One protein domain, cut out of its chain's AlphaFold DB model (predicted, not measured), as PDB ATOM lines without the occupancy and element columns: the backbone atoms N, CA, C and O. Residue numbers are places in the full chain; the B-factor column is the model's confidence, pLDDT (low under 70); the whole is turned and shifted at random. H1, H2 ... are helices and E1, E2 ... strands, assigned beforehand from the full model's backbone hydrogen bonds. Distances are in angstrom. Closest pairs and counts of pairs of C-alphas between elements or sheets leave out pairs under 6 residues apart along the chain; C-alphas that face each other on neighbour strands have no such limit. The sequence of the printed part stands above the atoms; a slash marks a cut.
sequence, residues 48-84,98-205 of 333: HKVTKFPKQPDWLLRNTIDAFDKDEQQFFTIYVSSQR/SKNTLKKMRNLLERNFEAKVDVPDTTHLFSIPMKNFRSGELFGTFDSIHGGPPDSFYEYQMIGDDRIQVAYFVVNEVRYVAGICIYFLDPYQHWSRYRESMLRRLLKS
ATOM      1  N   HIS A  48     255.568 217.384 206.320       90.50
ATOM      2  CA  HIS A  48     256.488 216.887 207.337       90.50
ATOM      3  C   HIS A  48     257.044 218.041 208.172       90.50
ATOM      4  O   HIS A  48     256.860 219.221 207.851       90.50
ATOM      5  N   LYS A  49     257.711 217.690 209.276       91.25
ATOM      6  CA  LYS A  49     258.399 218.658 210.133       91.25
ATOM      7  C   LYS A  49     259.484 219.384 209.336       91.25
ATOM      8  O   LYS A  49     260.140 218.774 208.493       91.25
ATOM      9  N   VAL A  50     259.652 220.669 209.629       92.56
ATOM     10  CA  VAL A  50     260.734 221.483 209.075       92.56
ATOM     11  C   VAL A  50     262.053 221.066 209.729       92.56
ATOM     12  O   VAL A  50     262.105 220.864 210.944       92.56
ATOM     13  N   THR A  51     263.100 220.905 208.928       91.94
ATOM     14  CA  THR A  51     264.438 220.480 209.355       91.94
ATOM     15  C   THR A  51     265.491 221.489 208.910       91.94
ATOM     16  O   THR A  51     265.321 222.172 207.908       91.94
ATOM     17  N   LYS A  52     266.615 221.570 209.633       90.31
ATOM     18  CA  LYS A  52     267.769 222.402 209.231       90.31
ATOM     19  C   LYS A  52     268.637 221.760 208.145       90.31
ATOM     20  O   LYS A  52     269.478 222.424 207.558       90.31
ATOM     21  N   PHE A  53     268.431 220.472 207.888       89.06
ATOM     22  CA  PHE A  53     269.186 219.698 206.910       89.06
ATOM     23  C   PHE A  53     268.247 219.154 205.835       89.06
ATOM     24  O   PHE A  53     267.095 218.830 206.162       89.06
ATOM     25  N   PRO A  54     268.715 219.040 204.579       88.50
ATOM     26  CA  PRO A  54     267.942 218.416 203.516       88.50
ATOM     27  C   PRO A  54     267.657 216.958 203.883       88.50
ATOM     28  O   PRO A  54     268.517 216.250 204.410       88.50
ATOM     29  N   LYS A  55     266.440 216.502 203.598       85.12
ATOM     30  CA  LYS A  55     266.012 215.126 203.813       85.12
ATOM     31  C   LYS A  55     265.715 214.483 202.468       85.12
ATOM     32  O   LYS A  55     264.864 214.932 201.717       85.12
ATOM     33  N   GLN A  56     266.378 213.374 202.189       82.62
ATOM     34  CA  GLN A  56     266.123 212.610 200.977       82.62
ATOM     35  C   GLN A  56     265.226 211.405 201.279       82.62
ATOM     36  O   GLN A  56     265.157 210.961 202.429       82.62
ATOM     37  N   PRO A  57     264.529 210.862 200.269       84.31
ATOM     38  CA  PRO A  57     263.808 209.609 200.429       84.31
ATOM     39  C   PRO A  57     264.772 208.452 200.727       84.31
ATOM     40  O   PRO A  57     265.836 208.361 200.115       84.31
ATOM     41  N   ASP A  58     264.366 207.509 201.579       81.19
ATOM     42  CA  ASP A  58     265.210 206.377 202.008       81.19
ATOM     43  C   ASP A  58     265.749 205.526 200.850       81.19
ATOM     44  O   ASP A  58     266.833 204.952 200.929       81.19
ATOM     45  N   TRP A  59     264.992 205.436 199.758       76.06
ATOM     46  CA  TRP A  59     265.403 204.704 198.563       76.06
ATOM     47  C   TRP A  59     266.497 205.424 197.767       76.06
ATOM     48  O   TRP A  59     267.257 204.758 197.070       76.06
ATOM     49  N   LEU A  60     266.594 206.754 197.874       77.19
ATOM     50  CA  LEU A  60     267.641 207.547 197.228       77.19
ATOM     51  C   LEU A  60     268.928 207.532 198.059       77.19
ATOM     52  O   LEU A  60     270.003 207.421 197.489       77.19
ATOM     53  N   LEU A  61     268.810 207.537 199.395       69.56
ATOM     54  CA  LEU A  61     269.941 207.487 200.337       69.56
ATOM     55  C   LEU A  61     270.840 206.251 200.170       69.56
ATOM     56  O   LEU A  61     271.994 206.268 200.586       69.56
ATOM     57  N   ARG A  62     270.320 205.167 199.583       65.12
ATOM     58  CA  ARG A  62     271.096 203.947 199.312       65.12
ATOM     59  C   ARG A  62     272.076 204.097 198.147       65.12
ATOM     60  O   ARG A  62     272.962 203.259 198.015       65.12
ATOM     61  N   ASN A  63     271.923 205.134 197.326       61.72
ATOM     62  CA  ASN A  63     272.744 205.378 196.148       61.72
ATOM     63  C   ASN A  63     273.596 206.634 196.367       61.72
ATOM     64  O   ASN A  63     273.101 207.648 196.858       61.72
ATOM     65  N   THR A  64     274.873 206.585 195.991       60.66
ATOM     66  CA  THR A  64     275.732 207.776 195.999       60.66
ATOM     67  C   THR A  64     275.317 208.740 194.886       60.66
ATOM     68  O   THR A  64     274.771 208.324 193.862       60.66
ATOM     69  N   ILE A  65     275.567 210.040 195.078       62.72
ATOM     70  CA  ILE A  65     275.271 211.095 194.089       62.72
ATOM     71  C   ILE A  65     275.928 210.775 192.735       62.72
ATOM     72  O   ILE A  65     275.296 210.953 191.697       62.72
ATOM     73  N   ASP A  66     277.126 210.186 192.761       64.12
ATOM     74  CA  ASP A  66     277.901 209.768 191.583       64.12
ATOM     75  C   ASP A  66     277.220 208.678 190.735       64.12
ATOM     76  O   ASP A  66     277.631 208.405 189.610       64.12
ATOM     77  N   ALA A  67     276.166 208.034 191.249       72.38
ATOM     78  CA  ALA A  67     275.369 207.075 190.485       72.38
ATOM     79  C   ALA A  67     274.428 207.747 189.464       72.38
ATOM     80  O   ALA A  67     273.777 207.048 188.673       72.38
ATOM     81  N   PHE A  68     274.329 209.079 189.487       79.12
ATOM     82  CA  PHE A  68     273.443 209.852 188.629       79.12
ATOM     83  C   PHE A  68     274.226 210.792 187.716       79.12
ATOM     84  O   PHE A  68     275.035 211.594 188.177       79.12
ATOM     85  N   ASP A  69     273.908 210.753 186.425       82.50
ATOM     86  CA  ASP A  69     274.366 211.771 185.492       82.50
ATOM     87  C   ASP A  69     273.529 213.039 185.704       82.50
ATOM     88  O   ASP A  69     272.298 212.990 185.852       82.50
ATOM     89  N   LYS A  70     274.213 214.184 185.727       85.56
ATOM     90  CA  LYS A  70     273.615 215.509 185.876       85.56
ATOM     91  C   LYS A  70     273.394 216.124 184.497       85.56
ATOM     92  O   LYS A  70     274.346 216.305 183.745       85.56
ATOM     93  N   ASP A  71     272.153 216.478 184.198       85.25
ATOM     94  CA  ASP A  71     271.765 217.213 182.997       85.25
ATOM     95  C   ASP A  71     271.260 218.608 183.398       85.25
ATOM     96  O   ASP A  71     270.182 218.770 183.984       85.25
ATOM     97  N   GLU A  72     272.095 219.622 183.171       83.62
ATOM     98  CA  GLU A  72     271.794 221.014 183.502       83.62
ATOM     99  C   GLU A  72     270.977 221.669 182.388       83.62
ATOM    100  O   GLU A  72     271.466 221.917 181.289       83.62
ATOM    101  N   GLN A  73     269.724 221.990 182.699       81.50
ATOM    102  CA  GLN A  73     268.842 222.764 181.836       81.50
ATOM    103  C   GLN A  73     268.872 224.239 182.265       81.50
ATOM    104  O   GLN A  73     269.299 224.580 183.368       81.50
ATOM    105  N   GLN A  74     268.358 225.133 181.417       77.31
ATOM    106  CA  GLN A  74     268.381 226.582 181.671       77.31
ATOM    107  C   GLN A  74     267.744 226.990 183.016       77.31
ATOM    108  O   GLN A  74     268.196 227.946 183.644       77.31
ATOM    109  N   PHE A  75     266.695 226.287 183.458       82.56
ATOM    110  CA  PHE A  75     265.900 226.660 184.639       82.56
ATOM    111  C   PHE A  75     265.886 225.612 185.759       82.56
ATOM    112  O   PHE A  75     265.363 225.875 186.840       82.56
ATOM    113  N   PHE A  76     266.405 224.411 185.516       88.12
ATOM    114  CA  PHE A  76     266.412 223.314 186.483       88.12
ATOM    115  C   PHE A  76     267.474 222.284 186.106       88.12
ATOM    116  O   PHE A  76     268.033 222.300 185.018       88.12
ATOM    117  N   THR A  77     267.750 221.360 187.013       89.25
ATOM    118  CA  THR A  77     268.687 220.259 186.800       89.25
ATOM    119  C   THR A  77     267.929 218.943 186.862       89.25
ATOM    120  O   THR A  77     267.156 218.715 187.798       89.25
ATOM    121  N   ILE A  78     268.150 218.075 185.880       89.12
ATOM    122  CA  ILE A  78     267.623 216.712 185.848       89.12
ATOM    123  C   ILE A  78     268.752 215.771 186.262       89.12
ATOM    124  O   ILE A  78     269.862 215.853 185.746       89.12
ATOM    125  N   TYR A  79     268.463 214.857 187.179       87.19
ATOM    126  CA  TYR A  79     269.362 213.760 187.516       87.19
ATOM    127  C   TYR A  79     268.799 212.455 186.972       87.19
ATOM    128  O   TYR A  79     267.657 212.071 187.270       87.19
ATOM    129  N   VAL A  80     269.608 211.777 186.163       84.56
ATOM    130  CA  VAL A  80     269.254 210.526 185.493       84.56
ATOM    131  C   VAL A  80     270.172 209.405 185.953       84.56
ATOM    132  O   VAL A  80     271.345 209.626 186.219       84.56
ATOM    133  N   SER A  81     269.659 208.181 186.066       75.00
ATOM    134  CA  SER A  81     270.518 207.041 186.410       75.00
ATOM    135  C   SER A  81     271.461 206.703 185.248       75.00
ATOM    136  O   SER A  81     270.991 206.474 184.128       75.00
ATOM    137  N   SER A  82     272.767 206.608 185.526       63.12
ATOM    138  CA  SER A  82     273.790 206.200 184.546       63.12
ATOM    139  C   SER A  82     273.638 204.727 184.134       63.12
ATOM    140  O   SER A  82     273.919 204.325 182.999       63.12
ATOM    141  N   GLN A  83     273.074 203.899 185.020       55.91
ATOM    142  CA  GLN A  83     272.738 202.505 184.742       55.91
ATOM    143  C   GLN A  83     271.435 202.399 183.938       55.91
ATOM    144  O   GLN A  83     270.386 201.997 184.441       55.91
ATOM    145  N   ARG A  84     271.512 202.671 182.631       46.88
ATOM    146  CA  ARG A  84     270.393 202.569 181.669       46.88
ATOM    147  C   ARG A  84     269.682 201.197 181.582       46.88
ATOM    148  O   ARG A  84     268.785 201.061 180.751       46.88
ATOM    149  N   SER A  98     252.456 204.549 182.248       50.66
ATOM    150  CA  SER A  98     253.364 204.834 183.335       50.66
ATOM    151  C   SER A  98     254.218 206.078 183.092       50.66
ATOM    152  O   SER A  98     254.445 206.856 184.012       50.66
ATOM    153  N   LYS A  99     254.508 206.407 181.826       60.28
ATOM    154  CA  LYS A  99     255.101 207.700 181.433       60.28
ATOM    155  C   LYS A  99     254.187 208.904 181.684       60.28
ATOM    156  O   LYS A  99     254.603 210.045 181.483       60.28
ATOM    157  N   ASN A 100     252.937 208.692 182.102       75.12
ATOM    158  CA  ASN A 100     251.973 209.768 182.321       75.12
ATOM    159  C   ASN A 100     252.461 210.776 183.375       75.12
ATOM    160  O   ASN A 100     252.227 211.971 183.235       75.12
ATOM    161  N   THR A 101     253.186 210.326 184.401       82.44
ATOM    162  CA  THR A 101     253.691 211.215 185.460       82.44
ATOM    163  C   THR A 101     254.823 212.104 184.964       82.44
ATOM    164  O   THR A 101     254.745 213.317 185.147       82.44
ATOM    165  N   LEU A 102     255.826 211.550 184.272       84.19
ATOM    166  CA  LEU A 102     256.884 212.363 183.658       84.19
ATOM    167  C   LEU A 102     256.323 213.291 182.575       84.19
ATOM    168  O   LEU A 102     256.713 214.451 182.514       84.19
ATOM    169  N   LYS A 103     255.342 212.836 181.782       85.38
ATOM    170  CA  LYS A 103     254.638 213.681 180.804       85.38
ATOM    171  C   LYS A 103     253.901 214.841 181.478       85.38
ATOM    172  O   LYS A 103     253.988 215.974 181.016       85.38
ATOM    173  N   LYS A 104     253.183 214.586 182.574       88.06
ATOM    174  CA  LYS A 104     252.503 215.635 183.349       88.06
ATOM    175  C   LYS A 104     253.492 216.587 184.010       88.06
ATOM    176  O   LYS A 104     253.236 217.787 184.016       88.06
ATOM    177  N   MET A 105     254.621 216.079 184.503       88.31
ATOM    178  CA  MET A 105     255.688 216.913 185.049       88.31
ATOM    179  C   MET A 105     256.299 217.804 183.969       88.31
ATOM    180  O   MET A 105     256.373 219.010 184.163       88.31
ATOM    181  N   ARG A 106     256.626 217.244 182.799       88.38
ATOM    182  CA  ARG A 106     257.079 218.005 181.628       88.38
ATOM    183  C   ARG A 106     256.093 219.120 181.294       88.38
ATOM    184  O   ARG A 106     256.478 220.278 181.310       88.38
ATOM    185  N   ASN A 107     254.809 218.799 181.132       89.00
ATOM    186  CA  ASN A 107     253.774 219.802 180.853       89.00
ATOM    187  C   ASN A 107     253.673 220.883 181.946       89.00
ATOM    188  O   ASN A 107     253.324 222.027 181.661       89.00
ATOM    189  N   LEU A 108     253.908 220.529 183.214       89.38
ATOM    190  CA  LEU A 108     253.910 221.477 184.328       89.38
ATOM    191  C   LEU A 108     255.095 222.440 184.218       89.38
ATOM    192  O   LEU A 108     254.887 223.644 184.354       89.38
ATOM    193  N   LEU A 109     256.293 221.918 183.942       87.94
ATOM    194  CA  LEU A 109     257.519 222.700 183.784       87.94
ATOM    195  C   LEU A 109     257.466 223.582 182.531       87.94
ATOM    196  O   LEU A 109     257.697 224.781 182.640       87.94
ATOM    197  N   GLU A 110     257.064 223.037 181.381       89.00
ATOM    198  CA  GLU A 110     256.932 223.786 180.122       89.00
ATOM    199  C   GLU A 110     255.958 224.962 180.264       89.00
ATOM    200  O   GLU A 110     256.239 226.067 179.814       89.00
ATOM    201  N   ARG A 111     254.833 224.764 180.966       87.12
ATOM    202  CA  ARG A 111     253.876 225.848 181.249       87.12
ATOM    203  C   ARG A 111     254.400 226.890 182.233       87.12
ATOM    204  O   ARG A 111     253.873 227.992 182.252       87.12
ATOM    205  N   ASN A 112     255.323 226.522 183.117       85.56
ATOM    206  CA  ASN A 112     255.838 227.433 184.138       85.56
ATOM    207  C   ASN A 112     257.029 228.254 183.635       85.56
ATOM    208  O   ASN A 112     257.205 229.383 184.073       85.56
ATOM    209  N   PHE A 113     257.844 227.674 182.753       83.06
ATOM    210  CA  PHE A 113     259.056 228.298 182.223       83.06
ATOM    211  C   PHE A 113     258.918 228.779 180.775       83.06
ATOM    212  O   PHE A 113     259.863 229.354 180.251       83.06
ATOM    213  N   GLU A 114     257.772 228.529 180.132       83.62
ATOM    214  CA  GLU A 114     257.496 228.901 178.733       83.62
ATOM    215  C   GLU A 114     258.564 228.387 177.748       83.62
ATOM    216  O   GLU A 114     258.797 228.952 176.684       83.62
ATOM    217  N   ALA A 115     259.208 227.272 178.100       78.75
ATOM    218  CA  ALA A 115     260.298 226.662 177.355       78.75
ATOM    219  C   ALA A 115     260.020 225.174 177.149       78.75
ATOM    220  O   ALA A 115     259.473 224.511 178.031       78.75
ATOM    221  N   LYS A 116     260.409 224.640 175.987       80.00
ATOM    222  CA  LYS A 116     260.305 223.206 175.705       80.00
ATOM    223  C   LYS A 116     261.305 222.449 176.574       80.00
ATOM    224  O   LYS A 116     262.480 222.803 176.598       80.00
ATOM    225  N   VAL A 117     260.844 221.400 177.248       78.94
ATOM    226  CA  VAL A 117     261.675 220.620 178.169       78.94
ATOM    227  C   VAL A 117     261.807 219.195 177.658       78.94
ATOM    228  O   VAL A 117     260.812 218.470 177.566       78.94
ATOM    229  N   ASP A 118     263.038 218.759 177.389       80.06
ATOM    230  CA  ASP A 118     263.300 217.334 177.230       80.06
ATOM    231  C   ASP A 118     263.490 216.689 178.607       80.06
ATOM    232  O   ASP A 118     264.228 217.182 179.454       80.06
ATOM    233  N   VAL A 119     262.761 215.602 178.853       81.69
ATOM    234  CA  VAL A 119     262.835 214.850 180.111       81.69
ATOM    235  C   VAL A 119     263.112 213.403 179.748       81.69
ATOM    236  O   VAL A 119     262.196 212.755 179.219       81.69
ATOM    237  N   PRO A 120     264.307 212.875 180.055       81.31
ATOM    238  CA  PRO A 120     264.614 211.468 179.862       81.31
ATOM    239  C   PRO A 120     263.701 210.565 180.696       81.31
ATOM    240  O   PRO A 120     263.398 210.854 181.855       81.31
ATOM    241  N   ASP A 121     263.325 209.407 180.152       75.69
ATOM    242  CA  ASP A 121     262.532 208.405 180.883       75.69
ATOM    243  C   ASP A 121     263.281 207.831 182.103       75.69
ATOM    244  O   ASP A 121     262.681 207.196 182.959       75.69
ATOM    245  N   THR A 122     264.594 208.035 182.203       78.06
ATOM    246  CA  THR A 122     265.431 207.602 183.334       78.06
ATOM    247  C   THR A 122     265.594 208.682 184.404       78.06
ATOM    248  O   THR A 122     266.497 208.585 185.235       78.06
ATOM    249  N   THR A 123     264.748 209.715 184.404       84.50
ATOM    250  CA  THR A 123     264.786 210.800 185.395       84.50
ATOM    251  C   THR A 123     264.375 210.316 186.783       84.50
ATOM    252  O   THR A 123     263.310 209.722 186.941       84.50
ATOM    253  N   HIS A 124     265.208 210.596 187.788       85.12
ATOM    254  CA  HIS A 124     264.968 210.239 189.194       85.12
ATOM    255  C   HIS A 124     264.790 211.465 190.090       85.12
ATOM    256  O   HIS A 124     264.151 211.387 191.140       85.12
ATOM    257  N   LEU A 125     265.331 212.613 189.690       89.38
ATOM    258  CA  LEU A 125     265.230 213.841 190.464       89.38
ATOM    259  C   LEU A 125     265.204 215.051 189.535       89.38
ATOM    260  O   LEU A 125     266.018 215.164 188.624       89.38
ATOM    261  N   PHE A 126     264.292 215.977 189.817       91.75
ATOM    262  CA  PHE A 126     264.361 217.347 189.320       91.75
ATOM    263  C   PHE A 126     264.771 218.260 190.466       91.75
ATOM    264  O   PHE A 126     264.118 218.253 191.509       91.75
ATOM    265  N   SER A 127     265.813 219.058 190.265       93.81
ATOM    266  CA  SER A 127     266.204 220.153 191.152       93.81
ATOM    267  C   SER A 127     265.862 221.473 190.481       93.81
ATOM    268  O   SER A 127     266.457 221.824 189.466       93.81
ATOM    269  N   ILE A 128     264.873 222.182 191.015       94.38
ATOM    270  CA  ILE A 128     264.318 223.399 190.426       94.38
ATOM    271  C   ILE A 128     264.674 224.575 191.343       94.38
ATOM    272  O   ILE A 128     263.957 224.809 192.323       94.38
ATOM    273  N   PRO A 129     265.783 225.288 191.087       92.81
ATOM    274  CA  PRO A 129     266.110 226.495 191.830       92.81
ATOM    275  C   PRO A 129     265.112 227.611 191.505       92.81
ATOM    276  O   PRO A 129     264.674 227.768 190.364       92.81
ATOM    277  N   MET A 130     264.756 228.409 192.510       91.50
ATOM    278  CA  MET A 130     264.019 229.653 192.287       91.50
ATOM    279  C   MET A 130     264.961 230.744 191.783       91.50
ATOM    280  O   MET A 130     266.183 230.655 191.903       91.50
ATOM    281  N   LYS A 131     264.388 231.816 191.230       83.62
ATOM    282  CA  LYS A 131     265.162 232.972 190.769       83.62
ATOM    283  C   LYS A 131     266.070 233.497 191.891       83.62
ATOM    284  O   LYS A 131     265.634 233.610 193.032       83.62
ATOM    285  N   ASN A 132     267.310 233.840 191.530       83.50
ATOM    286  CA  ASN A 132     268.409 234.240 192.423       83.50
ATOM    287  C   ASN A 132     269.036 233.109 193.262       83.50
ATOM    288  O   ASN A 132     269.945 233.377 194.047       83.50
ATOM    289  N   PHE A 133     268.635 231.857 193.039       90.06
ATOM    290  CA  PHE A 133     269.280 230.673 193.599       90.06
ATOM    291  C   PHE A 133     269.816 229.766 192.492       90.06
ATOM    292  O   PHE A 133     269.410 229.853 191.333       90.06
ATOM    293  N   ARG A 134     270.730 228.874 192.860       89.25
ATOM    294  CA  ARG A 134     271.226 227.775 192.026       89.25
ATOM    295  C   ARG A 134     271.132 226.460 192.791       89.25
ATOM    296  O   ARG A 134     271.106 226.469 194.020       89.25
ATOM    297  N   SER A 135     271.084 225.339 192.075       88.56
ATOM    298  CA  SER A 135     271.231 224.016 192.696       88.56
ATOM    299  C   SER A 135     272.590 223.935 193.402       88.56
ATOM    300  O   SER A 135     273.601 224.297 192.797       88.56
ATOM    301  N   GLY A 136     272.600 223.490 194.658       86.19
ATOM    302  CA  GLY A 136     273.825 223.244 195.418       86.19
ATOM    303  C   GLY A 136     274.492 221.920 195.031       86.19
ATOM    304  O   GLY A 136     274.032 221.212 194.130       86.19
ATOM    305  N   GLU A 137     275.577 221.579 195.726       81.06
ATOM    306  CA  GLU A 137     276.355 220.357 195.466       81.06
ATOM    307  C   GLU A 137     275.623 219.079 195.899       81.06
ATOM    308  O   GLU A 137     275.705 218.046 195.236       81.06
ATOM    309  N   LEU A 138     274.867 219.147 196.998       83.62
ATOM    310  CA  LEU A 138     274.102 218.016 197.519       83.62
ATOM    311  C   LEU A 138     272.664 218.043 196.996       83.62
ATOM    312  O   LEU A 138     272.039 219.106 196.908       83.62
ATOM    313  N   PHE A 139     272.072 216.874 196.736       84.50
ATOM    314  CA  PHE A 139     270.659 216.820 196.354       84.50
ATOM    315  C   PHE A 139     269.778 217.459 197.424       84.50
ATOM    316  O   PHE A 139     269.880 217.151 198.615       84.50
ATOM    317  N   GLY A 140     268.865 218.320 196.978       84.94
ATOM    318  CA  GLY A 140     267.982 219.041 197.880       84.94
ATOM    319  C   GLY A 140     268.538 220.366 198.397       84.94
ATOM    320  O   GLY A 140     267.781 221.115 199.014       84.94
ATOM    321  N   THR A 141     269.815 220.668 198.158       91.25
ATOM    322  CA  THR A 141     270.431 221.936 198.571       91.25
ATOM    323  C   THR A 141     270.398 222.969 197.455       91.25
ATOM    324  O   THR A 141     270.382 222.632 196.270       91.25
ATOM    325  N   PHE A 142     270.347 224.238 197.853       92.38
ATOM    326  CA  PHE A 142     270.276 225.383 196.957       92.38
ATOM    327  C   PHE A 142     271.066 226.532 197.564       92.38
ATOM    328  O   PHE A 142     270.919 226.806 198.754       92.38
ATOM    329  N   ASP A 143     271.819 227.237 196.729       89.69
ATOM    330  CA  ASP A 143     272.666 228.346 197.155       89.69
ATOM    331  C   ASP A 143     272.151 229.658 196.573       89.69
ATOM    332  O   ASP A 143     271.775 229.723 195.398       89.69
ATOM    333  N   SER A 144     272.158 230.725 197.372       88.44
ATOM    334  CA  SER A 144     271.915 232.073 196.859       88.44
ATOM    335  C   SER A 144     273.068 232.488 195.946       88.44
ATOM    336  O   SER A 144     274.231 232.470 196.351       88.44
ATOM    337  N   ILE A 145     272.753 232.928 194.726       83.62
ATOM    338  CA  ILE A 145     273.753 233.363 193.735       83.62
ATOM    339  C   ILE A 145     274.529 234.592 194.236       83.62
ATOM    340  O   ILE A 145     275.692 234.789 193.883       83.62
ATOM    341  N   HIS A 146     273.897 235.424 195.064       76.44
ATOM    342  CA  HIS A 146     274.475 236.673 195.570       76.44
ATOM    343  C   HIS A 146     274.817 236.622 197.058       76.44
ATOM    344  O   HIS A 146     275.125 237.654 197.648       76.44
ATOM    345  N   GLY A 147     274.758 235.435 197.662       73.56
ATOM    346  CA  GLY A 147     274.804 235.296 199.110       73.56
ATOM    347  C   GLY A 147     273.553 235.865 199.778       73.56
ATOM    348  O   GLY A 147     272.535 236.135 199.135       73.56
ATOM    349  N   GLY A 148     273.623 236.017 201.089       74.88
ATOM    350  CA  GLY A 148     272.552 236.586 201.887       74.88
ATOM    351  C   GLY A 148     273.104 237.347 203.080       74.88
ATOM    352  O   GLY A 148     274.319 237.358 203.291       74.88
ATOM    353  N   PRO A 149     272.227 237.997 203.853       77.81
ATOM    354  CA  PRO A 149     272.636 238.630 205.095       77.81
ATOM    355  C   PRO A 149     273.201 237.587 206.081       77.81
ATOM    356  O   PRO A 149     272.831 236.412 205.994       77.81
ATOM    357  N   PRO A 150     274.071 237.991 207.025       78.81
ATOM    358  CA  PRO A 150     274.764 237.067 207.933       78.81
ATOM    359  C   PRO A 150     273.829 236.152 208.734       78.81
ATOM    360  O   PRO A 150     274.143 234.985 208.939       78.81
ATOM    361  N   ASP A 151     272.658 236.664 209.115       84.25
ATOM    362  CA  ASP A 151     271.672 235.941 209.928       84.25
ATOM    363  C   ASP A 151     270.690 235.105 209.090       84.25
ATOM    364  O   ASP A 151     269.706 234.571 209.608       84.25
ATOM    365  N   SER A 152     270.919 235.003 207.777       88.19
ATOM    366  CA  SER A 152     270.106 234.161 206.905       88.19
ATOM    367  C   SER A 152     270.466 232.685 207.043       88.19
ATOM    368  O   SER A 152     271.624 232.314 207.223       88.19
ATOM    369  N   PHE A 153     269.461 231.818 206.941       91.56
ATOM    370  CA  PHE A 153     269.657 230.374 207.037       91.56
ATOM    371  C   PHE A 153     268.663 229.608 206.168       91.56
ATOM    372  O   PHE A 153     267.660 230.147 205.697       91.56
ATOM    373  N   TYR A 154     268.954 228.324 205.961       94.06
ATOM    374  CA  TYR A 154     268.106 227.424 205.196       94.06
ATOM    375  C   TYR A 154     267.289 226.506 206.101       94.06
ATOM    376  O   TYR A 154     267.769 225.978 207.104       94.06
ATOM    377  N   GLU A 155     266.045 226.290 205.698       95.44
ATOM    378  CA  GLU A 155     265.138 225.305 206.266       95.44
ATOM    379  C   GLU A 155     264.624 224.392 205.157       95.44
ATOM    380  O   GLU A 155     264.426 224.812 204.021       95.44
ATOM    381  N   TYR A 156     264.356 223.136 205.484       95.00
ATOM    382  CA  TYR A 156     263.915 222.133 204.527       95.00
ATOM    383  C   TYR A 156     262.624 221.497 205.005       95.00
ATOM    384  O   TYR A 156     262.418 221.271 206.197       95.00
ATOM    385  N   GLN A 157     261.734 221.190 204.068       94.25
ATOM    386  CA  GLN A 157     260.489 220.508 204.376       94.25
ATOM    387  C   GLN A 157     260.166 219.472 203.310       94.25
ATOM    388  O   GLN A 157     260.056 219.793 202.125       94.25
ATOM    389  N   MET A 158     259.941 218.236 203.754       92.88
ATOM    390  CA  MET A 158     259.353 217.204 202.907       92.88
ATOM    391  C   MET A 158     257.845 217.385 202.818       92.88
ATOM    392  O   MET A 158     257.166 217.685 203.806       92.88
ATOM    393  N   ILE A 159     257.307 217.155 201.627       90.81
ATOM    394  CA  ILE A 159     255.882 217.208 201.360       90.81
ATOM    395  C   ILE A 159     255.419 215.946 200.640       90.81
ATOM    396  O   ILE A 159     256.068 215.412 199.736       90.81
ATOM    397  N   GLY A 160     254.240 215.497 201.052       86.81
ATOM    398  CA  GLY A 160     253.563 214.329 200.543       86.81
ATOM    399  C   GLY A 160     254.190 213.037 201.053       86.81
ATOM    400  O   GLY A 160     254.619 212.923 202.203       86.81
ATOM    401  N   ASP A 161     254.262 212.060 200.157       86.12
ATOM    402  CA  ASP A 161     254.825 210.725 200.390       86.12
ATOM    403  C   ASP A 161     256.362 210.723 200.263       86.12
ATOM    404  O   ASP A 161     256.933 209.924 199.522       86.12
ATOM    405  N   ASP A 162     257.012 211.708 200.894       87.19
ATOM    406  CA  ASP A 162     258.452 211.977 200.792       87.19
ATOM    407  C   ASP A 162     258.918 212.127 199.326       87.19
ATOM    408  O   ASP A 162     259.962 211.628 198.922       87.19
ATOM    409  N   ARG A 163     258.105 212.794 198.492       88.94
ATOM    410  CA  ARG A 163     258.359 212.960 197.045       88.94
ATOM    411  C   ARG A 163     258.797 214.350 196.641       88.94
ATOM    412  O   ARG A 163     259.360 214.515 195.566       88.94
ATOM    413  N   ILE A 164     258.504 215.347 197.462       92.69
ATOM    414  CA  ILE A 164     258.816 216.740 197.171       92.69
ATOM    415  C   ILE A 164     259.562 217.287 198.378       92.69
ATOM    416  O   ILE A 164     259.036 217.227 199.484       92.69
ATOM    417  N   GLN A 165     260.757 217.823 198.168       94.62
ATOM    418  CA  GLN A 165     261.439 218.648 199.155       94.62
ATOM    419  C   GLN A 165     261.349 220.104 198.726       94.62
ATOM    420  O   GLN A 165     261.595 220.435 197.568       94.62
ATOM    421  N   VAL A 166     261.043 220.979 199.673       95.31
ATOM    422  CA  VAL A 166     261.160 222.425 199.499       95.31
ATOM    423  C   VAL A 166     262.282 222.917 200.392       95.31
ATOM    424  O   VAL A 166     262.315 222.576 201.575       95.31
ATOM    425  N   ALA A 167     263.189 223.701 199.820       96.38
ATOM    426  CA  ALA A 167     264.159 224.475 200.576       96.38
ATOM    427  C   ALA A 167     263.637 225.906 200.721       96.38
ATOM    428  O   ALA A 167     263.277 226.547 199.730       96.38
ATOM    429  N   TYR A 168     263.601 226.397 201.951       95.38
ATOM    430  CA  TYR A 168     263.267 227.766 202.295       95.38
ATOM    431  C   TYR A 168     264.532 228.509 202.703       95.38
ATOM    432  O   TYR A 168     265.318 228.010 203.501       95.38
ATOM    433  N   PHE A 169     264.703 229.709 202.168       94.19
ATOM    434  CA  PHE A 169     265.696 230.670 202.604       94.19
ATOM    435  C   PHE A 169     265.024 231.676 203.536       94.19
ATOM    436  O   PHE A 169     264.076 232.357 203.133       94.19
ATOM    437  N   VAL A 170     265.467 231.722 204.789       91.00
ATOM    438  CA  VAL A 170     264.874 232.554 205.837       91.00
ATOM    439  C   VAL A 170     265.710 233.811 206.016       91.00
ATOM    440  O   VAL A 170     266.906 233.730 206.285       91.00
ATOM    441  N   VAL A 171     265.073 234.973 205.868       86.50
ATOM    442  CA  VAL A 171     265.693 236.289 206.059       86.50
ATOM    443  C   VAL A 171     264.735 237.160 206.854       86.50
ATOM    444  O   VAL A 171     263.603 237.352 206.419       86.50
ATOM    445  N   ASN A 172     265.184 237.699 207.994       82.81
ATOM    446  CA  ASN A 172     264.371 238.550 208.876       82.81
ATOM    447  C   ASN A 172     262.988 237.937 209.162       82.81
ATOM    448  O   ASN A 172     261.966 238.581 208.953       82.81
ATOM    449  N   GLU A 173     262.966 236.654 209.543       84.00
ATOM    450  CA  GLU A 173     261.751 235.867 209.832       84.00
ATOM    451  C   GLU A 173     260.823 235.595 208.630       84.00
ATOM    452  O   GLU A 173     259.830 234.874 208.755       84.00
ATOM    453  N   VAL A 174     261.163 236.078 207.433       85.69
ATOM    454  CA  VAL A 174     260.413 235.805 206.204       85.69
ATOM    455  C   VAL A 174     260.991 234.588 205.486       85.69
ATOM    456  O   VAL A 174     262.191 234.509 205.222       85.69
ATOM    457  N   ARG A 175     260.118 233.636 205.136       89.62
ATOM    458  CA  ARG A 175     260.462 232.413 204.395       89.62
ATOM    459  C   ARG A 175     260.266 232.605 202.895       89.62
ATOM    460  O   ARG A 175     259.134 232.724 202.426       89.62
ATOM    461  N   TYR A 176     261.353 232.534 202.139       92.06
ATOM    462  CA  TYR A 176     261.334 232.514 200.678       92.06
ATOM    463  C   TYR A 176     261.618 231.110 200.170       92.06
ATOM    464  O   TYR A 176     262.441 230.405 200.741       92.06
ATOM    465  N   VAL A 177     260.974 230.680 199.087       94.56
ATOM    466  CA  VAL A 177     261.325 229.393 198.470       94.56
ATOM    467  C   VAL A 177     262.651 229.566 197.729       94.56
ATOM    468  O   VAL A 177     262.736 230.367 196.803       94.56
ATOM    469  N   ALA A 178     263.679 228.824 198.137       94.25
ATOM    470  CA  ALA A 178     264.981 228.792 197.470       94.25
ATOM    471  C   ALA A 178     264.982 227.819 196.286       94.25
ATOM    472  O   ALA A 178     265.581 228.079 195.245       94.25
ATOM    473  N   GLY A 179     264.274 226.699 196.429       95.62
ATOM    474  CA  GLY A 179     264.172 225.691 195.388       95.62
ATOM    475  C   GLY A 179     263.284 224.519 195.781       95.62
ATOM    476  O   GLY A 179     262.884 224.361 196.939       95.62
ATOM    477  N   ILE A 180     262.949 223.707 194.783       95.56
ATOM    478  CA  ILE A 180     262.099 222.525 194.921       95.56
ATOM    479  C   ILE A 180     262.836 221.329 194.329       95.56
ATOM    480  O   ILE A 180     263.248 221.361 193.171       95.56
ATOM    481  N   CYS A 181     262.941 220.250 195.097       94.19
ATOM    482  CA  CYS A 181     263.371 218.954 194.598       94.19
ATOM    483  C   CYS A 181     262.181 218.006 194.481       94.19
ATOM    484  O   CYS A 181     261.370 217.900 195.401       94.19
ATOM    485  N   ILE A 182     262.078 217.306 193.354       93.25
ATOM    486  CA  ILE A 182     261.011 216.337 193.094       93.25
ATOM    487  C   ILE A 182     261.639 214.979 192.796       93.25
ATOM    488  O   ILE A 182     262.343 214.836 191.799       93.25
ATOM    489  N   TYR A 183     261.356 213.994 193.647       90.25
ATOM    490  CA  TYR A 183     261.974 212.671 193.633       90.25
ATOM    491  C   TYR A 183     261.059 211.601 193.036       90.25
ATOM    492  O   TYR A 183     259.981 211.328 193.568       90.25
ATOM    493  N   PHE A 184     261.556 210.908 192.016       85.81
ATOM    494  CA  PHE A 184     260.911 209.808 191.310       85.81
ATOM    495  C   PHE A 184     261.659 208.511 191.619       85.81
ATOM    496  O   PHE A 184     262.843 208.399 191.324       85.81
ATOM    497  N   LEU A 185     260.977 207.528 192.220       76.50
ATOM    498  CA  LEU A 185     261.593 206.199 192.419       76.50
ATOM    499  C   LEU A 185     261.804 205.497 191.078       76.50
ATOM    500  O   LEU A 185     262.763 204.763 190.891       76.50
ATOM    501  N   ASP A 186     260.840 205.684 190.185       69.75
ATOM    502  CA  ASP A 186     260.754 205.050 188.888       69.75
ATOM    503  C   ASP A 186     259.892 205.949 187.979       69.75
ATOM    504  O   ASP A 186     259.066 206.731 188.471       69.75
ATOM    505  N   PRO A 187     260.056 205.871 186.650       63.81
ATOM    506  CA  PRO A 187     259.273 206.679 185.716       63.81
ATOM    507  C   PRO A 187     257.794 206.297 185.660       63.81
ATOM    508  O   PRO A 187     257.043 206.941 184.936       63.81
ATOM    509  N   TYR A 188     257.386 205.249 186.378       68.56
ATOM    510  CA  TYR A 188     256.111 204.561 186.244       68.56
ATOM    511  C   TYR A 188     255.149 204.797 187.409       68.56
ATOM    512  O   TYR A 188     254.063 204.220 187.475       68.56
ATOM    513  N   GLN A 189     255.521 205.701 188.307       74.81
ATOM    514  CA  GLN A 189     254.721 206.064 189.462       74.81
ATOM    515  C   GLN A 189     253.439 206.794 189.087       74.81
ATOM    516  O   GLN A 189     253.354 207.476 188.070       74.81
ATOM    517  N   HIS A 190     252.444 206.722 189.969       75.75
ATOM    518  CA  HIS A 190     251.161 207.379 189.763       75.75
ATOM    519  C   HIS A 190     251.209 208.883 190.101       75.75
ATOM    520  O   HIS A 190     251.681 209.274 191.173       75.75
ATOM    521  N   TRP A 191     250.642 209.728 189.228       80.50
ATOM    522  CA  TRP A 191     250.639 211.198 189.368       80.50
ATOM    523  C   TRP A 191     250.005 211.695 190.670       80.50
ATOM    524  O   TRP A 191     250.383 212.745 191.174       80.50
ATOM    525  N   SER A 192     249.073 210.939 191.258       74.75
ATOM    526  CA  SER A 192     248.392 211.314 192.510       74.75
ATOM    527  C   SER A 192     249.335 211.515 193.704       74.75
ATOM    528  O   SER A 192     248.943 212.152 194.683       74.75
ATOM    529  N   ARG A 193     250.574 211.011 193.621       81.00
ATOM    530  CA  ARG A 193     251.627 211.256 194.616       81.00
ATOM    531  C   ARG A 193     252.198 212.677 194.551       81.00
ATOM    532  O   ARG A 193     252.710 213.163 195.554       81.00
ATOM    533  N   TYR A 194     252.070 213.351 193.407       85.25
ATOM    534  CA  TYR A 194     252.602 214.685 193.144       85.25
ATOM    535  C   TYR A 194     251.446 215.679 193.044       85.25
ATOM    536  O   TYR A 194     250.725 215.754 192.048       85.25
ATOM    537  N   ARG A 195     251.231 216.453 194.108       86.00
ATOM    538  CA  ARG A 195     250.129 217.414 194.154       86.00
ATOM    539  C   ARG A 195     250.440 218.631 193.279       86.00
ATOM    540  O   ARG A 195     251.046 219.597 193.734       86.00
ATOM    541  N   GLU A 196     249.953 218.604 192.042       87.06
ATOM    542  CA  GLU A 196     250.159 219.662 191.045       87.06
ATOM    543  C   GLU A 196     249.837 221.071 191.562       87.06
ATOM    544  O   GLU A 196     250.639 221.987 191.400       87.06
ATOM    545  N   SER A 197     248.689 221.255 192.222       88.06
ATOM    546  CA  SER A 197     248.273 222.568 192.739       88.06
ATOM    547  C   SER A 197     249.257 223.146 193.753       88.06
ATOM    548  O   SER A 197     249.474 224.354 193.799       88.06
ATOM    549  N   MET A 198     249.890 222.281 194.539       88.69
ATOM    550  CA  MET A 198     250.897 222.678 195.507       88.69
ATOM    551  C   MET A 198     252.224 223.016 194.827       88.69
ATOM    552  O   MET A 198     252.794 224.050 195.149       88.69
ATOM    553  N   LEU A 199     252.676 222.205 193.864       90.25
ATOM    554  CA  LEU A 199     253.864 222.516 193.061       90.25
ATOM    555  C   LEU A 199     253.708 223.861 192.346       90.25
ATOM    556  O   LEU A 199     254.590 224.703 192.438       90.25
ATOM    557  N   ARG A 200     252.549 224.113 191.725       89.94
ATOM    558  CA  ARG A 200     252.241 225.406 191.093       89.94
ATOM    559  C   ARG A 200     252.287 226.565 192.088       89.94
ATOM    560  O   ARG A 200     252.792 227.626 191.748       89.94
ATOM    561  N   ARG A 201     251.775 226.376 193.309       89.25
ATOM    562  CA  ARG A 201     251.839 227.400 194.364       89.25
ATOM    563  C   ARG A 201     253.278 227.673 194.807       89.25
ATOM    564  O   ARG A 201     253.641 228.826 194.994       89.25
ATOM    565  N   LEU A 202     254.093 226.629 194.951       90.62
ATOM    566  CA  LEU A 202     255.502 226.761 195.323       90.62
ATOM    567  C   LEU A 202     256.310 227.451 194.213       90.62
ATOM    568  O   LEU A 202     257.046 228.382 194.503       90.62
ATOM    569  N   LEU A 203     256.103 227.077 192.948       88.88
ATOM    570  CA  LEU A 203     256.744 227.708 191.781       88.88
ATOM    571  C   LEU A 203     256.365 229.184 191.595       88.88
ATOM    572  O   LEU A 203     257.143 229.949 191.040       88.88
ATOM    573  N   LYS A 204     255.187 229.591 192.080       88.31
ATOM    574  CA  LYS A 204     254.712 230.985 192.078       88.31
ATOM    575  C   LYS A 204     254.979 231.722 193.395       88.31
ATOM    576  O   LYS A 204     254.379 232.767 193.638       88.31
ATOM    577  N   SER A 205     255.807 231.163 194.276       85.50
ATOM    578  CA  SER A 205     256.145 231.815 195.545       85.50
ATOM    579  C   SER A 205     256.922 233.116 195.305       85.50
ATOM    580  O   SER A 205     257.588 233.246 194.275       85.50
TER     581      SER A 205
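AT A GLANCE: This is residues 48 to 84 and 98 to 205 of the 333 residues of an uncharacterized protein of Caenorhabditis nigoni (UniProt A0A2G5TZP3). A long, twisted and curled antiparallel sheet of seven strands forms a wall, with the helix H3 packed over one face and the small hairpin E5 and E6 folded over the other side near E9. H2 lies beside H3 but not on the sheet, and the short helix H1 sits in the stretch that runs from one edge strand, E1, to the other, E2. The printed part has 145 residues with three named helices and nine named strands, in the order E1 H1 E2 E3 H2 E4 E5 E6 E7 E8 E9 H3. The large sheet runs E1 E7 E8 E9 E4 E3 E2, and the class is mixed, helices and strands. The whole is compact, with a radius of gyration of the C-alphas of 14.6 A and spans of 44 by 34 by 27 A.

IN THESE COORDINATES: E1, residues 48 to 51, begins at C-alpha 48 (256.488, 216.887, 207.337). H1 is residues 58 to 61, E2 68 to 72 and E3 77 to 81. H2, residues 100 to 113, is 19.8 A long. E4 is residues 123 to 129, 17.0 A; E5 is 133 to 135 and E6 142 to 144. E7, residues 153 to 159, is 19.9 A; E8, 164 to 171, is 22.5 A; E9, 174 to 183, is 26.4 A and begins at C-alpha 174 (260.413, 235.805, 206.204). H3, residues 196 to 203, ends at C-alpha 203 (256.744, 227.708, 191.781).

HOW THE PARTS SIT: E7, E8 and E9 form a meander, each strand the antiparallel neighbour of the one before; N 168 and O 155 are 2.7 A apart, N 165 and O 181 2.8 A. E4 is antiparallel to E9 at 164 degrees, with N 128 and O 180 at 2.8 A. E2 and E3 are a hairpin, with N 71 and O 78 at 2.8 A. E5 and E6 are a hairpin too, with N 134 and O 143 at 2.9 A; the closest C-alphas of E6 and E9 are those of Phe 142 and Gly 179, 6.3 A. H3 is on the large sheet at a height of 9.5 A, and its closest C-alpha pair with E9 is Leu 202 and Val 177, 7.1 A. H2, with residues 108 to 112 alone, only just touches H3, with 3 pairs of C-alphas within 8 A, the closest being Asn 112 and Leu 203, 7.7 A. In H2 and H3 every O i to N i+4 pair is within hydrogen-bond range; H1 is too short for one.

THE WHOLE: The C-alphas farthest apart are those of Ser 98 and Pro 150, 45.8 A. Residues 85 to 97 are not printed, and C-alphas 84 and 98 across that cut are 17.3 A apart. The link from E9 to H3, residues 184 to 195, is long. Mean pLDDT of the printed part is 84.0; residues 61 to 66, 82 to 84, 98 to 99 and 186 to 188 are under 70.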